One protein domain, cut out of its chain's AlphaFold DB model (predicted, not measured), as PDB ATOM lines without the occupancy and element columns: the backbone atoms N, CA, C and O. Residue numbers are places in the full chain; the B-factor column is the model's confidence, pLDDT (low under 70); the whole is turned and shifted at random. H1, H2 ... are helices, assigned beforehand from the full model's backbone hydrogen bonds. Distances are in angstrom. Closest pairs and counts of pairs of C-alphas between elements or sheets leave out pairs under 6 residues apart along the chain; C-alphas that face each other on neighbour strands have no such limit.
ATOM      1  N   VAL A 924     202.389 172.001 218.651       48.50
ATOM      2  CA  VAL A 924     203.059 172.800 217.613       48.50
ATOM      3  C   VAL A 924     202.897 172.196 216.212       48.50
ATOM      4  O   VAL A 924     202.534 172.911 215.282       48.50
ATOM      5  N   ASP A 925     203.086 170.882 216.039       58.62
ATOM      6  CA  ASP A 925     202.972 170.239 214.712       58.62
ATOM      7  C   ASP A 925     201.558 170.419 214.110       58.62
ATOM      8  O   ASP A 925     201.410 170.595 212.901       58.62
ATOM      9  N   VAL A 926     200.509 170.443 214.949       65.56
ATOM     10  CA  VAL A 926     199.110 170.612 214.507       65.56
ATOM     11  C   VAL A 926     198.861 171.991 213.884       65.56
ATOM     12  O   VAL A 926     198.068 172.091 212.940       65.56
ATOM     13  N   THR A 927     199.505 173.056 214.376       68.50
ATOM     14  CA  THR A 927     199.277 174.422 213.873       68.50
ATOM     15  C   THR A 927     199.982 174.659 212.544       68.50
ATOM     16  O   THR A 927     199.341 175.162 211.621       68.50
ATOM     17  N   GLU A 928     201.243 174.238 212.404       73.88
ATOM     18  CA  GLU A 928     201.985 174.313 211.137       73.88
ATOM     19  C   GLU A 928     201.319 173.478 210.036       73.88
ATOM     20  O   GLU A 928     201.109 173.971 208.926       73.88
ATOM     21  N   ASP A 929     200.930 172.235 210.337       76.94
ATOM     22  CA  ASP A 929     200.274 171.358 209.362       76.94
ATOM     23  C   ASP A 929     198.906 171.905 208.926       76.94
ATOM     24  O   ASP A 929     198.560 171.858 207.740       76.94
ATOM     25  N   SER A 930     198.139 172.482 209.859       78.88
ATOM     26  CA  SER A 930     196.865 173.133 209.537       78.88
ATOM     27  C   SER A 930     197.064 174.412 208.718       78.88
ATOM     28  O   SER A 930     196.333 174.632 207.751       78.88
ATOM     29  N   LEU A 931     198.069 175.233 209.046       83.50
ATOM     30  CA  LEU A 931     198.443 176.425 208.280       83.50
ATOM     31  C   LEU A 931     198.843 176.057 206.847       83.50
ATOM     32  O   LEU A 931     198.357 176.675 205.897       83.50
ATOM     33  N   LEU A 932     199.677 175.028 206.677       86.06
ATOM     34  CA  LEU A 932     200.104 174.522 205.374       86.06
ATOM     35  C   LEU A 932     198.903 174.020 204.557       86.06
ATOM     36  O   LEU A 932     198.747 174.393 203.393       86.06
ATOM     37  N   PHE A 933     198.016 173.232 205.172       87.75
ATOM     38  CA  PHE A 933     196.811 172.713 204.522       87.75
ATOM     39  C   PHE A 933     195.869 173.834 204.069       87.75
ATOM     40  O   PHE A 933     195.486 173.899 202.896       87.75
ATOM     41  N   VAL A 934     195.515 174.745 204.982       88.31
ATOM     42  CA  VAL A 934     194.629 175.880 204.692       88.31
ATOM     43  C   VAL A 934     195.265 176.792 203.641       88.31
ATOM     44  O   VAL A 934     194.565 177.230 202.730       88.31
ATOM     45  N   SER A 935     196.584 177.005 203.671       90.75
ATOM     46  CA  SER A 935     197.307 177.773 202.648       90.75
ATOM     47  C   SER A 935     197.236 177.138 201.257       90.75
ATOM     48  O   SER A 935     197.020 177.850 200.271       90.75
ATOM     49  N   VAL A 936     197.380 175.812 201.152       90.94
ATOM     50  CA  VAL A 936     197.266 175.086 199.874       90.94
ATOM     51  C   VAL A 936     195.841 175.177 199.321       90.94
ATOM     52  O   VAL A 936     195.672 175.499 198.143       90.94
ATOM     53  N   VAL A 937     194.812 174.972 200.151       90.56
ATOM     54  CA  VAL A 937     193.406 175.107 199.722       90.56
ATOM     55  C   VAL A 937     193.080 176.551 199.330       90.56
ATOM     56  O   VAL A 937     192.509 176.776 198.266       90.56
ATOM     57  N   THR A 938     193.514 177.538 200.115       91.06
ATOM     58  CA  THR A 938     193.340 178.969 199.801       91.06
ATOM     59  C   THR A 938     193.978 179.324 198.461       91.06
ATOM     60  O   THR A 938     193.346 179.969 197.630       91.06
ATOM     61  N   SER A 939     195.183 178.812 198.199       90.38
ATOM     62  CA  SER A 939     195.889 179.018 196.930       90.38
ATOM     63  C   SER A 939     195.182 178.355 195.742       90.38
ATOM     64  O   SER A 939     195.104 178.949 194.670       90.38
ATOM     65  N   ILE A 940     194.619 177.150 195.913       89.62
ATOM     66  CA  ILE A 940     193.785 176.486 194.892       89.62
ATOM     67  C   ILE A 940     192.559 177.345 194.562       89.62
ATOM     68  O   ILE A 940     192.299 177.626 193.390       89.62
ATOM     69  N   VAL A 941     191.847 177.804 195.594       88.81
ATOM     70  CA  VAL A 941     190.645 178.637 195.462       88.81
ATOM     71  C   VAL A 941     190.971 179.970 194.782       88.81
ATOM     72  O   VAL A 941     190.239 180.380 193.884       88.81
ATOM     73  N   GLN A 942     192.079 180.625 195.141       87.31
ATOM     74  CA  GLN A 942     192.545 181.877 194.527       87.31
ATOM     75  C   GLN A 942     192.985 181.706 193.064       87.31
ATOM     76  O   GLN A 942     192.590 182.506 192.215       87.31
ATOM     77  N   LEU A 943     193.745 180.651 192.736       85.75
ATOM     78  CA  LEU A 943     194.125 180.333 191.350       85.75
ATOM     79  C   LEU A 943     192.895 180.140 190.450       85.75
ATOM     80  O   LEU A 943     192.908 180.536 189.287       85.75
ATOM     81  N   GLN A 944     191.839 179.515 190.977       82.12
ATOM     82  CA  GLN A 944     190.605 179.263 190.234       82.12
ATOM     83  C   GLN A 944     189.680 180.496 190.192       82.12
ATOM     84  O   GLN A 944     189.031 180.735 189.173       82.12
ATOM     85  N   SER A 945     189.616 181.292 191.266       78.62
ATOM     86  CA  SER A 945     188.742 182.472 191.362       78.62
ATOM     87  C   SER A 945     189.278 183.707 190.631       78.62
ATOM     88  O   SER A 945     188.477 184.565 190.261       78.62
ATOM     89  N   ALA A 946     190.577 183.769 190.312       71.50
ATOM     90  CA  ALA A 946     191.171 184.841 189.500       71.50
ATOM     91  C   ALA A 946     190.430 185.081 188.166       71.50
ATOM     92  O   ALA A 946     190.355 186.204 187.681       71.50
ATOM     93  N   HIS A 947     189.805 184.049 187.588       68.94
ATOM     94  CA  HIS A 947     188.996 184.165 186.369       68.94
ATOM     95  C   HIS A 947     187.502 183.875 186.602       68.94
ATOM     96  O   HIS A 947     186.816 183.354 185.719       68.94
ATOM     97  N   ILE A 948     186.961 184.247 187.771       72.50
ATOM     98  CA  ILE A 948     185.553 184.037 188.166       72.50
ATOM     99  C   ILE A 948     184.527 184.495 187.112       72.50
ATOM    100  O   ILE A 948     183.494 183.853 186.923       72.50
ATOM    101  N   VAL A 949     184.830 185.559 186.361       66.94
ATOM    102  CA  VAL A 949     183.975 186.081 185.278       66.94
ATOM    103  C   VAL A 949     183.840 185.082 184.120       66.94
ATOM    104  O   VAL A 949     182.781 185.006 183.496       66.94
ATOM    105  N   VAL A 950     184.875 184.280 183.852       73.44
ATOM    106  CA  VAL A 950     184.912 183.271 182.776       73.44
ATOM    107  C   VAL A 950     184.264 181.952 183.214       73.44
ATOM    108  O   VAL A 950     183.722 181.228 182.378       73.44
ATOM    109  N   LEU A 951     184.257 181.646 184.516       78.94
ATOM    110  CA  LEU A 951     183.666 180.413 185.036       78.94
ATOM    111  C   LEU A 951     182.153 180.316 184.752       78.94
ATOM    112  O   LEU A 951     181.401 181.299 184.769       78.94
ATOM    113  N   SER A 952     181.704 179.086 184.496       82.38
ATOM    114  CA  SER A 952     180.288 178.711 184.464       82.38
ATOM    115  C   SER A 952     179.759 178.467 185.883       82.38
ATOM    116  O   SER A 952     180.548 178.317 186.814       82.38
ATOM    117  N   GLU A 953     178.433 178.357 186.046       80.06
ATOM    118  CA  GLU A 953     177.803 177.935 187.313       80.06
ATOM    119  C   GLU A 953     178.481 176.665 187.858       80.06
ATOM    120  O   GLU A 953     179.021 176.677 188.958       80.06
ATOM    121  N   ALA A 954     178.567 175.611 187.039       80.69
ATOM    122  CA  ALA A 954     179.215 174.350 187.401       80.69
ATOM    123  C   ALA A 954     180.718 174.491 187.710       80.69
ATOM    124  O   ALA A 954     181.234 173.769 188.561       80.69
ATOM    125  N   GLY A 955     181.414 175.425 187.048       82.44
ATOM    126  CA  GLY A 955     182.807 175.753 187.351       82.44
ATOM    127  C   GLY A 955     182.956 176.310 188.767       82.44
ATOM    128  O   GLY A 955     183.729 175.766 189.550       82.44
ATOM    129  N   ILE A 956     182.161 177.324 189.124       82.75
ATOM    130  CA  ILE A 956     182.160 177.913 190.475       82.75
ATOM    131  C   ILE A 956     181.752 176.866 191.525       82.75
ATOM    132  O   ILE A 956     182.404 176.752 192.561       82.75
ATOM    133  N   THR A 957     180.749 176.032 191.235       82.69
ATOM    134  CA  THR A 957     180.340 174.913 192.103       82.69
ATOM    135  C   THR A 957     181.484 173.926 192.372       82.69
ATOM    136  O   THR A 957     181.597 173.418 193.486       82.69
ATOM    137  N   GLN A 958     182.360 173.662 191.393       84.50
ATOM    138  CA  GLN A 958     183.521 172.791 191.602       84.50
ATOM    139  C   GLN A 958     184.625 173.466 192.430       84.50
ATOM    140  O   GLN A 958     185.202 172.797 193.279       84.50
ATOM    141  N   VAL A 959     184.879 174.771 192.264       85.81
ATOM    142  CA  VAL A 959     185.813 175.523 193.135       85.81
ATOM    143  C   VAL A 959     185.339 175.495 194.590       85.81
ATOM    144  O   VAL A 959     186.118 175.240 195.504       85.81
ATOM    145  N   LEU A 960     184.037 175.690 194.810       86.19
ATOM    146  CA  LEU A 960     183.430 175.600 196.136       86.19
ATOM    147  C   LEU A 960     183.524 174.181 196.728       86.19
ATOM    148  O   LEU A 960     183.735 174.038 197.930       86.19
ATOM    149  N   ARG A 961     183.440 173.129 195.903       85.00
ATOM    150  CA  ARG A 961     183.687 171.742 196.336       85.00
ATOM    151  C   ARG A 961     185.156 171.500 196.706       85.00
ATOM    152  O   ARG A 961     185.405 170.863 197.724       85.00
ATOM    153  N   ASP A 962     186.102 172.018 195.919       83.19
ATOM    154  CA  ASP A 962     187.537 171.963 196.235       83.19
ATOM    155  C   ASP A 962     187.825 172.688 197.575       83.19
ATOM    156  O   ASP A 962     188.645 172.218 198.361       83.19
ATOM    157  N   ALA A 963     187.102 173.775 197.885       86.75
ATOM    158  CA  ALA A 963     187.207 174.497 199.158       86.75
ATOM    159  C   ALA A 963     186.616 173.739 200.365       86.75
ATOM    160  O   ALA A 963     187.204 173.757 201.442       86.75
ATOM    161  N   VAL A 964     185.485 173.035 200.206       86.88
ATOM    162  CA  VAL A 964     184.862 172.239 201.292       86.88
ATOM    163  C   VAL A 964     185.787 171.129 201.812       86.88
ATOM    164  O   VAL A 964     185.650 170.717 202.962       86.88
ATOM    165  N   ALA A 965     186.792 170.706 201.038       80.00
ATOM    166  CA  ALA A 965     187.801 169.749 201.489       80.00
ATOM    167  C   ALA A 965     188.594 170.201 202.738       80.00
ATOM    168  O   ALA A 965     189.115 169.344 203.447       80.00
ATOM    169  N   SER A 966     188.671 171.503 203.058       85.88
ATOM    170  CA  SER A 966     189.311 171.988 204.297       85.88
ATOM    171  C   SER A 966     188.405 172.025 205.525       85.88
ATOM    172  O   SER A 966     188.901 172.255 206.628       85.88
ATOM    173  N   LEU A 967     187.105 171.751 205.389       85.56
ATOM    174  CA  LEU A 967     186.154 171.815 206.500       85.56
ATOM    175  C   LEU A 967     186.510 170.898 207.696       85.56
ATOM    176  O   LEU A 967     186.371 171.366 208.828       85.56
ATOM    177  N   PRO A 968     187.012 169.653 207.526       84.06
ATOM    178  CA  PRO A 968     187.446 168.827 208.660       84.06
ATOM    179  C   PRO A 968     188.629 169.440 209.423       84.06
ATOM    180  O   PRO A 968     188.593 169.527 210.649       84.06
ATOM    181  N   VAL A 969     189.639 169.933 208.696       83.44
ATOM    182  CA  VAL A 969     190.832 170.581 209.270       83.44
ATOM    183  C   VAL A 969     190.443 171.864 210.004       83.44
ATOM    184  O   VAL A 969     190.879 172.084 211.129       83.44
ATOM    185  N   ILE A 970     189.556 172.675 209.423       84.88
ATOM    186  CA  ILE A 970     189.079 173.921 210.036       84.88
ATOM    187  C   ILE A 970     188.251 173.650 211.300       84.88
ATOM    188  O   ILE A 970     188.433 174.354 212.285       84.88
ATOM    189  N   ARG A 971     187.414 172.600 211.340       83.50
ATOM    190  CA  ARG A 971     186.713 172.194 212.578       83.50
ATOM    191  C   ARG A 971     187.697 171.845 213.703       83.50
ATOM    192  O   ARG A 971     187.482 172.245 214.844       83.50
ATOM    193  N   ILE A 972     188.780 171.129 213.389       80.75
ATOM    194  CA  ILE A 972     189.831 170.783 214.361       80.75
ATOM    195  C   ILE A 972     190.597 172.037 214.806       80.75
ATOM    196  O   ILE A 972     190.828 172.217 216.000       80.75
ATOM    197  N   LEU A 973     190.910 172.942 213.875       79.94
ATOM    198  CA  LEU A 973     191.571 174.216 214.154       79.94
ATOM    199  C   LEU A 973     190.728 175.128 215.064       79.94
ATOM    200  O   LEU A 973     191.267 175.682 216.019       79.94
ATOM    201  N   CYS A 974     189.416 175.246 214.830       79.94
ATOM    202  CA  CYS A 974     188.510 175.986 215.715       79.94
ATOM    203  C   CYS A 974     188.468 175.368 217.119       79.94
ATOM    204  O   CYS A 974     188.655 176.079 218.101       79.94
ATOM    205  N   ASN A 975     188.319 174.042 217.229       77.38
ATOM    206  CA  ASN A 975     188.343 173.351 218.524       77.38
ATOM    207  C   ASN A 975     189.667 173.572 219.284       77.38
ATOM    208  O   ASN A 975     189.658 173.737 220.504       77.38
ATOM    209  N   TRP A 976     190.801 173.592 218.575       75.75
ATOM    210  CA  TRP A 976     192.115 173.878 219.155       75.75
ATOM    211  C   TRP A 976     192.217 175.338 219.630       75.75
ATOM    212  O   TRP A 976     192.590 175.584 220.782       75.75
ATOM    213  N   LEU A 977     191.806 176.296 218.787       75.06
ATOM    214  CA  LEU A 977     191.801 177.730 219.101       75.06
ATOM    215  C   LEU A 977     190.902 178.057 220.300       75.06
ATOM    216  O   LEU A 977     191.325 178.831 221.157       75.06
ATOM    217  N   SER A 978     189.736 177.419 220.419       71.19
ATOM    218  CA  SER A 978     188.787 177.630 221.521       71.19
ATOM    219  C   SER A 978     189.073 176.805 222.790       71.19
ATOM    220  O   SER A 978     188.407 177.009 223.804       71.19
ATOM    221  N   SER A 979     190.060 175.895 222.796       66.81
ATOM    222  CA  SER A 979     190.407 175.110 224.000       66.81
ATOM    223  C   SER A 979     190.946 175.993 225.141       66.81
ATOM    224  O   SER A 979     191.497 177.068 224.903       66.81
ATOM    225  N   ALA A 980     190.776 175.580 226.400       47.16
ATOM    226  CA  ALA A 980     191.005 176.449 227.563       47.16
ATOM    227  C   ALA A 980     192.465 176.519 228.077       47.16
ATOM    228  O   ALA A 980     192.735 177.240 229.038       47.16
ATOM    229  N   ASP A 981     193.418 175.827 227.440       52.00
ATOM    230  CA  ASP A 981     194.803 175.724 227.924       52.00
ATOM    231  C   ASP A 981     195.635 176.980 227.597       52.00
ATOM    232  O   ASP A 981     196.355 177.068 226.598       52.00
ATOM    233  N   GLY A 982     195.562 177.975 228.486       50.56
ATOM    234  CA  GLY A 982     196.283 179.254 228.392       50.56
ATOM    235  C   GLY A 982     197.817 179.181 228.506       50.56
ATOM    236  O   GLY A 982     198.482 180.220 228.454       50.56
ATOM    237  N   GLU A 983     198.396 177.991 228.671       44.59
ATOM    238  CA  GLU A 983     199.849 177.762 228.628       44.59
ATOM    239  C   GLU A 983     200.293 177.323 227.226       44.59
ATOM    240  O   GLU A 983     201.071 178.040 226.600       44.59
ATOM    241  N   ARG A 984     199.672 176.286 226.639       46.47
ATOM    242  CA  ARG A 984     199.954 175.850 225.251       46.47
ATOM    243  C   ARG A 984     199.700 176.947 224.207       46.47
ATOM    244  O   ARG A 984     200.377 177.010 223.185       46.47
ATOM    245  N   LYS A 985     198.762 177.869 224.469       51.38
ATOM    246  CA  LYS A 985     198.504 179.041 223.604       51.38
ATOM    247  C   LYS A 985     199.641 180.075 223.560       51.38
ATOM    248  O   LYS A 985     199.573 180.960 222.705       51.38
ATOM    249  N   ARG A 986     200.630 180.001 224.464       47.88
ATOM    250  CA  ARG A 986     201.790 180.913 224.542       47.88
ATOM    251  C   ARG A 986     203.077 180.347 223.931       47.88
ATOM    252  O   ARG A 986     203.971 181.132 223.645       47.88
ATOM    253  N   GLU A 987     203.163 179.036 223.710       44.38
ATOM    254  CA  GLU A 987     204.336 178.379 223.099       44.38
ATOM    255  C   GLU A 987     204.303 178.388 221.561       44.38
ATOM    256  O   GLU A 987     205.335 178.253 220.911       44.38
ATOM    257  N   CYS A 988     203.126 178.586 220.964       50.50
ATOM    258  CA  CYS A 988     202.975 178.786 219.525       50.50
ATOM    259  C   CYS A 988     203.472 180.193 219.142       50.50
ATOM    260  O   CYS A 988     202.887 181.184 219.589       50.50
ATOM    261  N   GLU A 989     204.540 180.282 218.336       56.25
ATOM    262  CA  GLU A 989     205.161 181.553 217.928       56.25
ATOM    263  C   GLU A 989     204.116 182.528 217.360       56.25
ATOM    264  O   GLU A 989     203.355 182.174 216.453       56.25
ATOM    265  N   ASN A 990     204.089 183.765 217.875       62.75
ATOM    266  CA  ASN A 990     203.083 184.777 217.517       62.75
ATOM    267  C   ASN A 990     202.935 184.962 215.994       62.75
ATOM    268  O   ASN A 990     201.816 185.122 215.504       62.75
ATOM    269  N   ASP A 991     204.040 184.878 215.252       63.22
ATOM    270  CA  ASP A 991     204.078 185.048 213.798       63.22
ATOM    271  C   ASP A 991     203.255 183.979 213.057       63.22
ATOM    272  O   ASP A 991     202.506 184.307 212.133       63.22
ATOM    273  N   THR A 992     203.286 182.717 213.506       70.75
ATOM    274  CA  THR A 992     202.493 181.631 212.894       70.75
ATOM    275  C   THR A 992     200.989 181.864 213.045       70.75
ATOM    276  O   THR A 992     200.214 181.601 212.123       70.75
ATOM    277  N   ARG A 993     200.557 182.427 214.185       72.06
ATOM    278  CA  ARG A 993     199.149 182.773 214.437       72.06
ATOM    279  C   ARG A 993     198.703 183.960 213.580       72.06
ATOM    280  O   ARG A 993     197.559 183.970 213.127       72.06
ATOM    281  N   VAL A 994     199.598 184.914 213.312       75.25
ATOM    282  CA  VAL A 994     199.350 186.038 212.394       75.25
ATOM    283  C   VAL A 994     199.242 185.557 210.942       75.25
ATOM    284  O   VAL A 994     198.274 185.921 210.268       75.25
ATOM    285  N   GLU A 995     200.149 184.697 210.456       78.75
ATOM    286  CA  GLU A 995     200.048 184.150 209.089       78.75
ATOM    287  C   GLU A 995     198.791 183.279 208.917       78.75
ATOM    288  O   GLU A 995     198.101 183.375 207.897       78.75
ATOM    289  N   LEU A 996     198.426 182.490 209.933       82.88
ATOM    290  CA  LEU A 996     197.181 181.721 209.955       82.88
ATOM    291  C   LEU A 996     195.945 182.622 209.861       82.88
ATOM    292  O   LEU A 996     195.083 182.382 209.014       82.88
ATOM    293  N   ALA A 997     195.864 183.674 210.679       81.00
ATOM    294  CA  ALA A 997     194.738 184.604 210.653       81.00
ATOM    295  C   ALA A 997     194.619 185.321 209.295       81.00
ATOM    296  O   ALA A 997     193.522 185.430 208.741       81.00
ATOM    297  N   TYR A 998     195.748 185.740 208.714       83.81
ATOM    298  CA  TYR A 998     195.799 186.342 207.380       83.81
ATOM    299  C   TYR A 998     195.370 185.363 206.273       83.81
ATOM    300  O   TYR A 998     194.607 185.727 205.377       83.81
ATOM    301  N   THR A 999     195.793 184.099 206.352       86.06
ATOM    302  CA  THR A 999     195.414 183.057 205.382       86.06
ATOM    303  C   THR A 999     193.917 182.732 205.465       86.06
ATOM    304  O   THR A 999     193.246 182.626 204.439       86.06
ATOM    305  N   LEU A1000     193.356 182.650 206.676       86.69
ATOM    306  CA  LEU A1000     191.915 182.460 206.888       86.69
ATOM    307  C   LEU A1000     191.097 183.658 206.378       86.69
ATOM    308  O   LEU A1000     190.072 183.460 205.728       86.69
ATOM    309  N   PHE A1001     191.573 184.890 206.583       86.19
ATOM    310  CA  PHE A1001     190.984 186.095 205.988       86.19
ATOM    311  C   PHE A1001     190.982 186.049 204.448       86.19
ATOM    312  O   PHE A1001     189.964 186.337 203.807       86.19
ATOM    313  N   GLN A1002     192.100 185.644 203.836       85.56
ATOM    314  CA  GLN A1002     192.197 185.462 202.386       85.56
ATOM    315  C   GLN A1002     191.231 184.386 201.860       85.56
ATOM    316  O   GLN A1002     190.630 184.565 200.795       85.56
ATOM    317  N   LEU A1003     191.041 183.287 202.594       88.44
ATOM    318  CA  LEU A1003     190.065 182.254 202.247       88.44
ATOM    319  C   LEU A1003     188.631 182.782 202.366       88.44
ATOM    320  O   LEU A1003     187.851 182.635 201.424       88.44
ATOM    321  N   ALA A1004     188.300 183.465 203.465       85.25
ATOM    322  CA  ALA A1004     186.964 184.001 203.711       85.25
ATOM    323  C   ALA A1004     186.526 185.015 202.644       85.25
ATOM    324  O   ALA A1004     185.398 184.973 202.144       85.25
ATOM    325  N   THR A1005     187.439 185.906 202.251       84.19
ATOM    326  CA  THR A1005     187.214 186.895 201.188       84.19
ATOM    327  C   THR A1005     187.124 186.261 199.796       84.19
ATOM    328  O   THR A1005     186.323 186.707 198.972       84.19
ATOM    329  N   SER A1006     187.874 185.182 199.543       86.06
ATOM    330  CA  SER A1006     187.783 184.410 198.294       86.06
ATOM    331  C   SER A1006     186.467 183.628 198.184       86.06
ATOM    332  O   SER A1006     185.864 183.585 197.114       86.06
ATOM    333  N   LEU A1007     185.974 183.048 199.282       86.38
ATOM    334  CA  LEU A1007     184.656 182.402 199.329       86.38
ATOM    335  C   LEU A1007     183.531 183.421 199.098       86.38
ATOM    336  O   LEU A1007     182.647 183.189 198.276       86.38
ATOM    337  N   ASP A1008     183.613 184.589 199.740       81.81
ATOM    338  CA  ASP A1008     182.672 185.696 199.540       81.81
ATOM    339  C   ASP A1008     182.582 186.153 198.070       81.81
ATOM    340  O   ASP A1008     181.484 186.444 197.581       81.81
ATOM    341  N   SER A1009     183.710 186.212 197.348       82.62
ATOM    342  CA  SER A1009     183.712 186.566 195.921       82.62
ATOM    343  C   SER A1009     183.071 185.468 195.063       82.62
ATOM    344  O   SER A1009     182.263 185.775 194.182       82.62
ATOM    345  N   LEU A1010     183.331 184.193 195.374       85.38
ATOM    346  CA  LEU A1010     182.714 183.040 194.712       85.38
ATOM    347  C   LEU A1010     181.198 182.978 194.926       85.38
ATOM    348  O   LEU A1010     180.472 182.700 193.970       85.38
ATOM    349  N   PHE A1011     180.691 183.305 196.118       82.25
ATOM    350  CA  PHE A1011     179.247 183.396 196.361       82.25
ATOM    351  C   PHE A1011     178.589 184.515 195.549       82.25
ATOM    352  O   PHE A1011     177.535 184.298 194.950       82.25
ATOM    353  N   ALA A1012     179.219 185.692 195.468       80.25
ATOM    354  CA  ALA A1012     178.724 186.794 194.645       80.25
ATOM    355  C   ALA A1012     178.731 186.442 193.140       80.25
ATOM    356  O   ALA A1012     177.761 186.724 192.426       80.25
ATOM    357  N   GLY A1013     179.779 185.765 192.660       82.00
ATOM    358  CA  GLY A1013     179.855 185.252 191.288       82.00
ATOM    359  C   GLY A1013     178.806 184.177 190.989       82.00
ATOM    360  O   GLY A1013     178.143 184.231 189.956       82.00
ATOM    361  N   LEU A1014     178.589 183.227 191.901       83.69
ATOM    362  CA  LEU A1014     177.561 182.195 191.741       83.69
ATOM    363  C   LEU A1014     176.155 182.808 191.704       83.69
ATOM    364  O   LEU A1014     175.351 182.467 190.837       83.69
ATOM    365  N   TYR A1015     175.875 183.757 192.602       81.06
ATOM    366  CA  TYR A1015     174.597 184.460 192.665       81.06
ATOM    367  C   TYR A1015     174.289 185.227 191.378       81.06
ATOM    368  O   TYR A1015     173.204 185.069 190.820       81.06
ATOM    369  N   THR A1016     175.247 186.010 190.874       79.75
ATOM    370  CA  THR A1016     175.081 186.773 189.625       79.75
ATOM    371  C   THR A1016     174.857 185.851 188.425       79.75
ATOM    372  O   THR A1016     173.884 186.038 187.698       79.75
ATOM    373  N   LYS A1017     175.649 184.781 188.276       82.12
ATOM    374  CA  LYS A1017     175.486 183.793 187.188       82.12
ATOM    375  C   LYS A1017     174.122 183.091 187.220       82.12
ATOM    376  O   LYS A1017     173.507 182.905 186.168       82.12
ATOM    377  N   VAL A1018     173.628 182.717 188.404       79.31
ATOM    378  CA  VAL A1018     172.299 182.094 188.561       79.31
ATOM    379  C   VAL A1018     171.178 183.104 188.290       79.31
ATOM    380  O   VAL A1018     170.215 182.777 187.590       79.31
ATOM    381  N   LEU A1019     171.311 184.346 188.770       77.69
ATOM    382  CA  LEU A1019     170.352 185.424 188.525       77.69
ATOM    383  C   LEU A1019     170.237 185.752 187.026       77.69
ATOM    384  O   LEU A1019     169.125 185.779 186.493       77.69
ATOM    385  N   ASP A1020     171.365 185.898 186.328       74.31
ATOM    386  CA  ASP A1020     171.426 186.108 184.875       74.31
ATOM    387  C   ASP A1020     170.796 184.941 184.103       74.31
ATOM    388  O   ASP A1020     170.048 185.153 183.145       74.31
ATOM    389  N   GLY A1021     171.023 183.700 184.547       71.62
ATOM    390  CA  GLY A1021     170.379 182.512 183.984       71.62
ATOM    391  C   GLY A1021     168.847 182.567 184.072       71.62
ATOM    392  O   GLY A1021     168.149 182.246 183.102       71.62
ATOM    393  N   VAL A1022     168.304 183.031 185.201       69.81
ATOM    394  CA  VAL A1022     166.852 183.174 185.413       69.81
ATOM    395  C   VAL A1022     166.271 184.363 184.639       69.81
ATOM    396  O   VAL A1022     165.207 184.234 184.019       69.81
ATOM    397  N   LEU A1023     166.964 185.504 184.597       67.06
ATOM    398  CA  LEU A1023     166.540 186.685 183.836       67.06
ATOM    399  C   LEU A1023     166.597 186.440 182.317       67.06
ATOM    400  O   LEU A1023     165.634 186.737 181.603       67.06
ATOM    401  N   GLY A1024     167.657 185.798 181.819       59.44
ATOM    402  CA  GLY A1024     167.811 185.422 180.411       59.44
ATOM    403  C   GLY A1024     166.743 184.433 179.924       59.44
ATOM    404  O   GLY A1024     166.232 184.565 178.805       59.44
ATOM    405  N   ARG A1025     166.320 183.489 180.780       57.81
ATOM    406  CA  ARG A1025     165.179 182.590 180.510       57.81
ATOM    407  C   ARG A1025     163.858 183.362 180.386       57.81
ATOM    408  O   ARG A1025     163.121 183.137 179.424       57.81
ATOM    409  N   LYS A1026     163.588 184.328 181.277       53.12
ATOM    410  CA  LYS A1026     162.404 185.212 181.184       53.12
ATOM    411  C   LYS A1026     162.417 186.063 179.902       53.12
ATOM    412  O   LYS A1026     161.380 186.195 179.250       53.12
ATOM    413  N   GLY A1027     163.585 186.555 179.480       51.16
ATOM    414  CA  GLY A1027     163.761 187.289 178.219       51.16
ATOM    415  C   GLY A1027     163.488 186.452 176.958       51.16
ATOM    416  O   GLY A1027     162.771 186.903 176.062       51.16
ATOM    417  N   ARG A1028     163.996 185.211 176.889       48.66
ATOM    418  CA  ARG A1028     163.740 184.301 175.751       48.66
ATOM    419  C   ARG A1028     162.291 183.812 175.688       48.66
ATOM    420  O   ARG A1028     161.737 183.757 174.591       48.66
ATOM    421  N   SER A1045     162.509 174.656 190.160       56.38
ATOM    422  CA  SER A1045     163.916 174.288 190.391       56.38
ATOM    423  C   SER A1045     164.852 175.512 190.376       56.38
ATOM    424  O   SER A1045     165.739 175.643 191.224       56.38
ATOM    425  N   SER A1046     164.626 176.449 189.449       56.56
ATOM    426  CA  SER A1046     165.443 177.664 189.317       56.56
ATOM    427  C   SER A1046     165.190 178.673 190.450       56.56
ATOM    428  O   SER A1046     166.132 179.292 190.947       56.56
ATOM    429  N   ASN A1047     163.935 178.826 190.886       60.53
ATOM    430  CA  ASN A1047     163.566 179.678 192.018       60.53
ATOM    431  C   ASN A1047     164.058 179.087 193.352       60.53
ATOM    432  O   ASN A1047     164.620 179.821 194.161       60.53
ATOM    433  N   ASN A1048     163.955 177.768 193.548       65.88
ATOM    434  CA  ASN A1048     164.470 177.081 194.736       65.88
ATOM    435  C   ASN A1048     165.995 177.235 194.860       65.88
ATOM    436  O   ASN A1048     166.496 177.497 195.953       65.88
ATOM    437  N   LYS A1049     166.742 177.164 193.744       66.81
ATOM    438  CA  LYS A1049     168.182 177.490 193.721       66.81
ATOM    439  C   LYS A1049     168.468 178.925 194.170       66.81
ATOM    440  O   LYS A1049     169.405 179.131 194.937       66.81
ATOM    441  N   LEU A1050     167.681 179.904 193.712       67.44
ATOM    442  CA  LEU A1050     167.805 181.306 194.134       67.44
ATOM    443  C   LEU A1050     167.465 181.499 195.618       67.44
ATOM    444  O   LEU A1050     168.134 182.281 196.287       67.44
ATOM    445  N   GLU A1051     166.471 180.785 196.148       68.00
ATOM    446  CA  GLU A1051     166.113 180.846 197.569       68.00
ATOM    447  C   GLU A1051     167.195 180.213 198.459       68.00
ATOM    448  O   GLU A1051     167.572 180.793 199.477       68.00
ATOM    449  N   LEU A1052     167.758 179.070 198.048       68.56
ATOM    450  CA  LEU A1052     168.917 178.440 198.692       68.56
ATOM    451  C   LEU A1052     170.144 179.365 198.680       68.56
ATOM    452  O   LEU A1052     170.770 179.560 199.719       68.56
ATOM    453  N   LEU A1053     170.447 180.004 197.545       70.56
ATOM    454  CA  LEU A1053     171.516 181.006 197.438       70.56
ATOM    455  C   LEU A1053     171.252 182.247 198.303       70.56
ATOM    456  O   LEU A1053     172.172 182.755 198.935       70.56
ATOM    457  N   ALA A1054     170.008 182.722 198.388       67.81
ATOM    458  CA  ALA A1054     169.647 183.843 199.253       67.81
ATOM    459  C   ALA A1054     169.758 183.487 200.748       67.81
ATOM    460  O   ALA A1054     170.175 184.331 201.541       67.81
ATOM    461  N   LYS A1055     169.431 182.247 201.138       67.44
ATOM    462  CA  LYS A1055     169.663 181.723 202.495       67.44
ATOM    463  C   LYS A1055     171.160 181.635 202.806       67.44
ATOM    464  O   LYS A1055     171.571 182.136 203.847       67.44
ATOM    465  N   LEU A1056     171.960 181.108 201.877       68.69
ATOM    466  CA  LEU A1056     173.419 181.002 201.990       68.69
ATOM    467  C   LEU A1056     174.104 182.376 202.099       68.69
ATOM    468  O   LEU A1056     174.957 182.582 202.954       68.69
ATOM    469  N   ILE A1057     173.703 183.355 201.285       68.81
ATOM    470  CA  ILE A1057     174.247 184.719 201.385       68.81
ATOM    471  C   ILE A1057     173.828 185.367 202.708       68.81
ATOM    472  O   ILE A1057     174.636 186.060 203.322       68.81
ATOM    473  N   ARG A1058     172.598 185.123 203.188       65.62
ATOM    474  CA  ARG A1058     172.141 185.634 204.488       65.62
ATOM    475  C   ARG A1058     172.956 185.069 205.647       65.62
ATOM    476  O   ARG A1058     173.436 185.869 206.449       65.62
ATOM    477  N   SER A1059     173.161 183.751 205.717       61.16
ATOM    478  CA  SER A1059     173.957 183.123 206.784       61.16
ATOM    479  C   SER A1059     175.407 183.614 206.804       61.16
ATOM    480  O   SER A1059     175.938 183.861 207.881       61.16
ATOM    481  N   VAL A1060     176.014 183.862 205.639       60.94
ATOM    482  CA  VAL A1060     177.363 184.449 205.540       60.94
ATOM    483  C   VAL A1060     177.373 185.954 205.869       60.94
ATOM    484  O   VAL A1060     178.311 186.460 206.483       60.94
ATOM    485  N   SER A1061     176.318 186.698 205.519       55.19
ATOM    486  CA  SER A1061     176.226 188.140 205.802       55.19
ATOM    487  C   SER A1061     175.970 188.483 207.274       55.19
ATOM    488  O   SER A1061     176.395 189.543 207.722       55.19
ATOM    489  N   LEU A1062     175.337 187.586 208.040       49.00
ATOM    490  CA  LEU A1062     174.987 187.786 209.455       49.00
ATOM    491  C   LEU A1062     176.192 187.823 210.415       49.00
ATOM    492  O   LEU A1062     176.012 188.091 211.601       49.00
ATOM    493  N   HIS A1063     177.412 187.579 209.930       49.97
ATOM    494  CA  HIS A1063     178.660 187.759 210.685       49.97
ATOM    495  C   HIS A1063     179.579 188.848 210.099       49.97
ATOM    496  O   HIS A1063     180.702 189.036 210.558       49.97
ATOM    497  N   ARG A1064     179.109 189.623 209.111       50.47
ATOM    498  CA  ARG A1064     179.862 190.742 208.521       50.47
ATOM    499  C   ARG A1064     179.597 192.076 209.237       50.47
ATOM    500  O   ARG A1064     179.087 193.004 208.615       50.47
ATOM    501  N   ASN A1065     180.091 192.245 210.464       46.84
ATOM    502  CA  ASN A1065     180.467 193.590 210.933       46.84
ATOM    503  C   ASN A1065     181.882 193.916 210.427       46.84
ATOM    504  O   ASN A1065     182.861 193.926 211.173       46.84
ATOM    505  N   LYS A1066     181.984 194.167 209.110       42.38
ATOM    506  CA  LYS A1066     183.256 194.483 208.430       42.38
ATOM    507  C   LYS A1066     183.978 195.687 209.045       42.38
ATOM    508  O   LYS A1066     185.205 195.726 209.022       42.38
ATOM    509  N   GLU A1067     183.231 196.634 209.607       38.47
ATOM    510  CA  GLU A1067     183.781 197.832 210.247       38.47
ATOM    511  C   GLU A1067     184.333 197.551 211.656       38.47
ATOM    512  O   GLU A1067     185.390 198.074 211.995       38.47
ATOM    513  N   GLU A1068     183.722 196.670 212.459       40.75
ATOM    514  CA  GLU A1068     184.257 196.350 213.798       40.75
ATOM    515  C   GLU A1068     185.527 195.489 213.746       40.75
ATOM    516  O   GLU A1068     186.421 195.682 214.570       40.75
ATOM    517  N   MET A1069     185.639 194.573 212.775       41.44
ATOM    518  CA  MET A1069     186.836 193.730 212.633       41.44
ATOM    519  C   MET A1069     188.038 194.459 212.015       41.44
ATOM    520  O   MET A1069     189.168 194.099 212.325       41.44
ATOM    521  N   CYS A1070     187.833 195.484 211.176       37.41
ATOM    522  CA  CYS A1070     188.947 196.278 210.629       37.41
ATOM    523  C   CYS A1070     189.384 197.425 211.558       37.41
ATOM    524  O   CYS A1070     190.576 197.724 211.639       37.41
ATOM    525  N   ASN A1071     188.457 198.057 212.289       35.81
ATOM    526  CA  ASN A1071     188.775 199.237 213.107       35.81
ATOM    527  C   ASN A1071     189.517 198.916 214.418       35.81
ATOM    528  O   ASN A1071     190.062 199.821 215.048       35.81
ATOM    529  N   ARG A1072     189.613 197.642 214.826       35.88
ATOM    530  CA  ARG A1072     190.518 197.211 215.907       35.88
ATOM    531  C   ARG A1072     191.913 196.916 215.354       35.88
ATOM    532  O   ARG A1072     192.302 195.763 215.209       35.88
ATOM    533  N   HIS A1073     192.698 197.964 215.102       35.09
ATOM    534  CA  HIS A1073     194.092 197.889 214.624       35.09
ATOM    535  C   HIS A1073     195.103 197.226 215.603       35.09
ATOM    536  O   HIS A1073     196.309 197.417 215.473       35.09
ATOM    537  N   THR A1074     194.647 196.444 216.591       36.91
ATOM    538  CA  THR A1074     195.491 195.825 217.632       36.91
ATOM    539  C   THR A1074     195.073 194.397 218.028       36.91
ATOM    540  O   THR A1074     195.281 194.015 219.176       36.91
ATOM    541  N   SER A1075     194.494 193.604 217.118       44.69
ATOM    542  CA  SER A1075     194.702 192.139 217.051       44.69
ATOM    543  C   SER A1075     193.944 191.515 215.871       44.69
ATOM    544  O   SER A1075     192.717 191.562 215.810       44.69
ATOM    545  N   ILE A1076     194.662 190.872 214.942       56.84
ATOM    546  CA  ILE A1076     194.027 189.988 213.954       56.84
ATOM    547  C   ILE A1076     193.805 188.639 214.638       56.84
ATOM    548  O   ILE A1076     194.709 187.810 214.709       56.84
ATOM    549  N   ASP A1077     192.615 188.439 215.195       72.12
ATOM    550  CA  ASP A1077     192.290 187.203 215.898       72.12
ATOM    551  C   ASP A1077     192.033 186.035 214.924       72.12
ATOM    552  O   ASP A1077     191.091 186.049 214.125       72.12
ATOM    553  N   ALA A1078     192.879 185.005 215.017       76.44
ATOM    554  CA  ALA A1078     192.762 183.779 214.235       76.44
ATOM    555  C   ALA A1078     191.474 182.998 214.552       76.44
ATOM    556  O   ALA A1078     190.926 182.359 213.655       76.44
ATOM    557  N   GLU A1079     190.974 183.056 215.792       79.94
ATOM    558  CA  GLU A1079     189.760 182.348 216.220       79.94
ATOM    559  C   GLU A1079     188.513 182.921 215.535       79.94
ATOM    560  O   GLU A1079     187.720 182.182 214.947       79.94
ATOM    561  N   SER A1080     188.390 184.248 215.496       79.38
ATOM    562  CA  SER A1080     187.332 184.953 214.766       79.38
ATOM    563  C   SER A1080     187.299 184.602 213.269       79.38
ATOM    564  O   SER A1080     186.231 184.306 212.725       79.38
ATOM    565  N   TRP A1081     188.455 184.577 212.590       83.69
ATOM    566  CA  TRP A1081     188.510 184.213 211.166       83.69
ATOM    567  C   TRP A1081     188.273 182.721 210.912       83.69
ATOM    568  O   TRP A1081     187.592 182.381 209.943       83.69
ATOM    569  N   ALA A1082     188.756 181.830 211.783       84.12
ATOM    570  CA  ALA A1082     188.508 180.394 211.674       84.12
ATOM    571  C   ALA A1082     187.006 180.072 211.765       84.12
ATOM    572  O   ALA A1082     186.463 179.390 210.891       84.12
ATOM    573  N   ASN A1083     186.315 180.659 212.748       82.75
ATOM    574  CA  ASN A1083     184.865 180.542 212.909       82.75
ATOM    575  C   ASN A1083     184.097 181.084 211.687       82.75
ATOM    576  O   ASN A1083     183.145 180.454 211.220       82.75
ATOM    577  N   CYS A1084     184.533 182.215 211.115       82.88
ATOM    578  CA  CYS A1084     183.934 182.781 209.904       82.88
ATOM    579  C   CYS A1084     184.018 181.815 208.706       82.88
ATOM    580  O   CYS A1084     182.995 181.509 208.083       82.88
ATOM    581  N   VAL A1085     185.211 181.272 208.425       86.00
ATOM    582  CA  VAL A1085     185.410 180.309 207.327       86.00
ATOM    583  C   VAL A1085     184.643 179.007 207.583       86.00
ATOM    584  O   VAL A1085     184.027 178.472 206.661       86.00
ATOM    585  N   GLN A1086     184.611 178.510 208.825       87.19
ATOM    586  CA  GLN A1086     183.841 177.315 209.186       87.19
ATOM    587  C   GLN A1086     182.354 177.473 208.829       87.19
ATOM    588  O   GLN A1086     181.766 176.571 208.231       87.19
ATOM    589  N   ILE A1087     181.752 178.622 209.149       83.69
ATOM    590  CA  ILE A1087     180.342 178.916 208.853       83.69
ATOM    591  C   ILE A1087     180.106 179.024 207.340       83.69
ATOM    592  O   ILE A1087     179.146 178.437 206.832       83.69
ATOM    593  N   GLN A1088     180.992 179.707 206.606       84.31
ATOM    594  CA  GLN A1088     180.923 179.775 205.142       84.31
ATOM    595  C   GLN A1088     180.966 178.376 204.508       84.31
ATOM    596  O   GLN A1088     180.121 178.062 203.669       84.31
ATOM    597  N   LEU A1089     181.901 177.516 204.927       87.31
ATOM    598  CA  LEU A1089     182.059 176.163 204.386       87.31
ATOM    599  C   LEU A1089     180.902 175.221 204.756       87.31
ATOM    600  O   LEU A1089     180.491 174.429 203.910       87.31
ATOM    601  N   ILE A1090     180.318 175.333 205.955       84.88
ATOM    602  CA  ILE A1090     179.094 174.591 206.321       84.88
ATOM    603  C   ILE A1090     177.920 175.007 205.424       84.88
ATOM    604  O   ILE A1090     177.172 174.150 204.950       84.88
ATOM    605  N   ALA A1091     177.767 176.303 205.137       80.69
ATOM    606  CA  ALA A1091     176.732 176.769 204.215       80.69
ATOM    607  C   ALA A1091     176.952 176.222 202.789       80.69
ATOM    608  O   ALA A1091     175.990 175.820 202.131       80.69
ATOM    609  N   VAL A1092     178.208 176.131 202.326       83.25
ATOM    610  CA  VAL A1092     178.547 175.485 201.042       83.25
ATOM    611  C   VAL A1092     178.191 174.000 201.046       83.25
ATOM    612  O   VAL A1092     177.567 173.530 200.098       83.25
ATOM    613  N   GLU A1093     178.555 173.266 202.099       84.38
ATOM    614  CA  GLU A1093     178.257 171.837 202.260       84.38
ATOM    615  C   GLU A1093     176.742 171.575 202.138       84.38
ATOM    616  O   GLU A1093     176.322 170.729 201.346       84.38
ATOM    617  N   GLN A1094     175.918 172.387 202.812       81.31
ATOM    618  CA  GLN A1094     174.450 172.337 202.730       81.31
ATOM    619  C   GLN A1094     173.897 172.688 201.337       81.31
ATOM    620  O   GLN A1094     172.906 172.105 200.901       81.31
ATOM    621  N   TYR A1095     174.523 173.624 200.615       80.00
ATOM    622  CA  TYR A1095     174.117 173.987 199.251       80.00
ATOM    623  C   TYR A1095     174.490 172.916 198.211       80.00
ATOM    624  O   TYR A1095     173.728 172.670 197.275       80.00
ATOM    625  N   LEU A1096     175.654 172.276 198.365       79.75
ATOM    626  CA  LEU A1096     176.131 171.212 197.475       79.75
ATOM    627  C   LEU A1096     175.403 169.881 197.708       79.75
ATOM    628  O   LEU A1096     175.186 169.134 196.753       79.75
ATOM    629  N   CYS A1097     175.027 169.599 198.956       74.50
ATOM    630  CA  CYS A1097     174.314 168.398 199.382       74.50
ATOM    631  C   CYS A1097     173.045 168.763 200.179       74.50
ATOM    632  O   CYS A1097     173.010 168.544 201.392       74.50
ATOM    633  N   PRO A1098     171.988 169.285 199.524       58.16
ATOM    634  CA  PRO A1098     170.718 169.558 200.186       58.16
ATOM    635  C   PRO A1098     170.038 168.235 200.575       58.16
ATOM    636  O   PRO A1098     169.478 167.537 199.725       58.16
ATOM    637  N   ARG A1099     170.120 167.892 201.862       43.06
ATOM    638  CA  ARG A1099     169.357 166.830 202.531       43.06
ATOM    639  C   ARG A1099     168.377 167.445 203.520       43.06
ATOM    640  O   ARG A1099     168.788 168.413 204.194       43.06
TER     641      ARG A1099
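Overview. This is residues 924 to 1028 and 1045 to 1099 of the 1099 residues of an uncharacterized protein of Mesocestoides corti (UniProt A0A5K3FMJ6). This is an elongated bundle of helices built along one long helix, H5, whose residues 1023 to 1028 stick out at one end. The hairpin of H1 and H2 and the helices H6 and H8 pack along H5, H3 packs on both H1 and H8, short H4 is at the other end, and H7 lies in the loop between H6 and H8, touching no helix. H1, H2, H5, H6 and H8 form the up-and-down bundle, each running against the one before it. The printed part has 160 residues with eight named helices, H1 to H8 in order along the chain, and no named strand: its class is all helix. It is compact, with a radius of gyration of the C-alphas of 17.2 A and spans of 64 by 31 by 29 A.

Arrangement. H1, residues 924 to 945, touches H2, residues 953 to 964, in a helical hairpin at a shallow tilt of 6 degrees, through residues 937 to 945 and 959 to 963; their closest C-alphas, of Val 941 and Val 959, are 6.2 A apart. H3, residues 967 to 978, touches H1 at a steep tilt of 45 degrees, opposite ways, closest at the C-alphas of Ser 930 and Val 969, 6.6 A. H4, residues 984 to 987, is close to H1 but not clearly touching, with the C-alphas of Val 924 and Glu 987 7.9 A apart. H5, residues 990 to 1028, touches H1 with residues 992 to 1010, the same way at a shallow tilt of 29 degrees; the C-alphas of Thr 938 and Leu 1003 are closest, 5.2 A. It touches H2 with residues 1007 to 1018, closest at the C-alphas of Glu 953 and Leu 1014, 6.1 A. H6, residues 1045 to 1061, touches H5, closest at the C-alphas of Tyr 1015 and Leu 1053, 6.6 A. H7, residues 1066 to 1071, is apart from H5, H6 and H8. H8, residues 1078 to 1096, touches H2, H3, H5 and H6; its closest C-alphas to H5 are those of Ala 1078 and Ala 997, 4.2 A. Every O i to N i+4 pair is within hydrogen-bond range in H1, H2, H3, H5, H6, H7 and H8; H4 is too short for one.

Along the chain. H1 begins at C-alpha 924 (203.059, 172.800, 217.613) and is 31.4 A long. H5, 57.4 A, ends at C-alpha 1028 (163.740, 184.301, 175.751). H6 is 24.1 A long, and H8, 26.7 A, ends at C-alpha 1096 (176.131, 171.212, 197.475).

Size, cuts and confidence. The C-alphas farthest apart, of Glu 983 and Arg 1028, are 64.4 A apart. Residues 1029 to 1044 are not printed, with 17.7 A between C-alphas 1028 and 1045. Of the links that are printed whole, none is long. Mean pLDDT of the printed part is 72.0; 59 residues are under 70, among them 979 to 991 and 1054 to 1076.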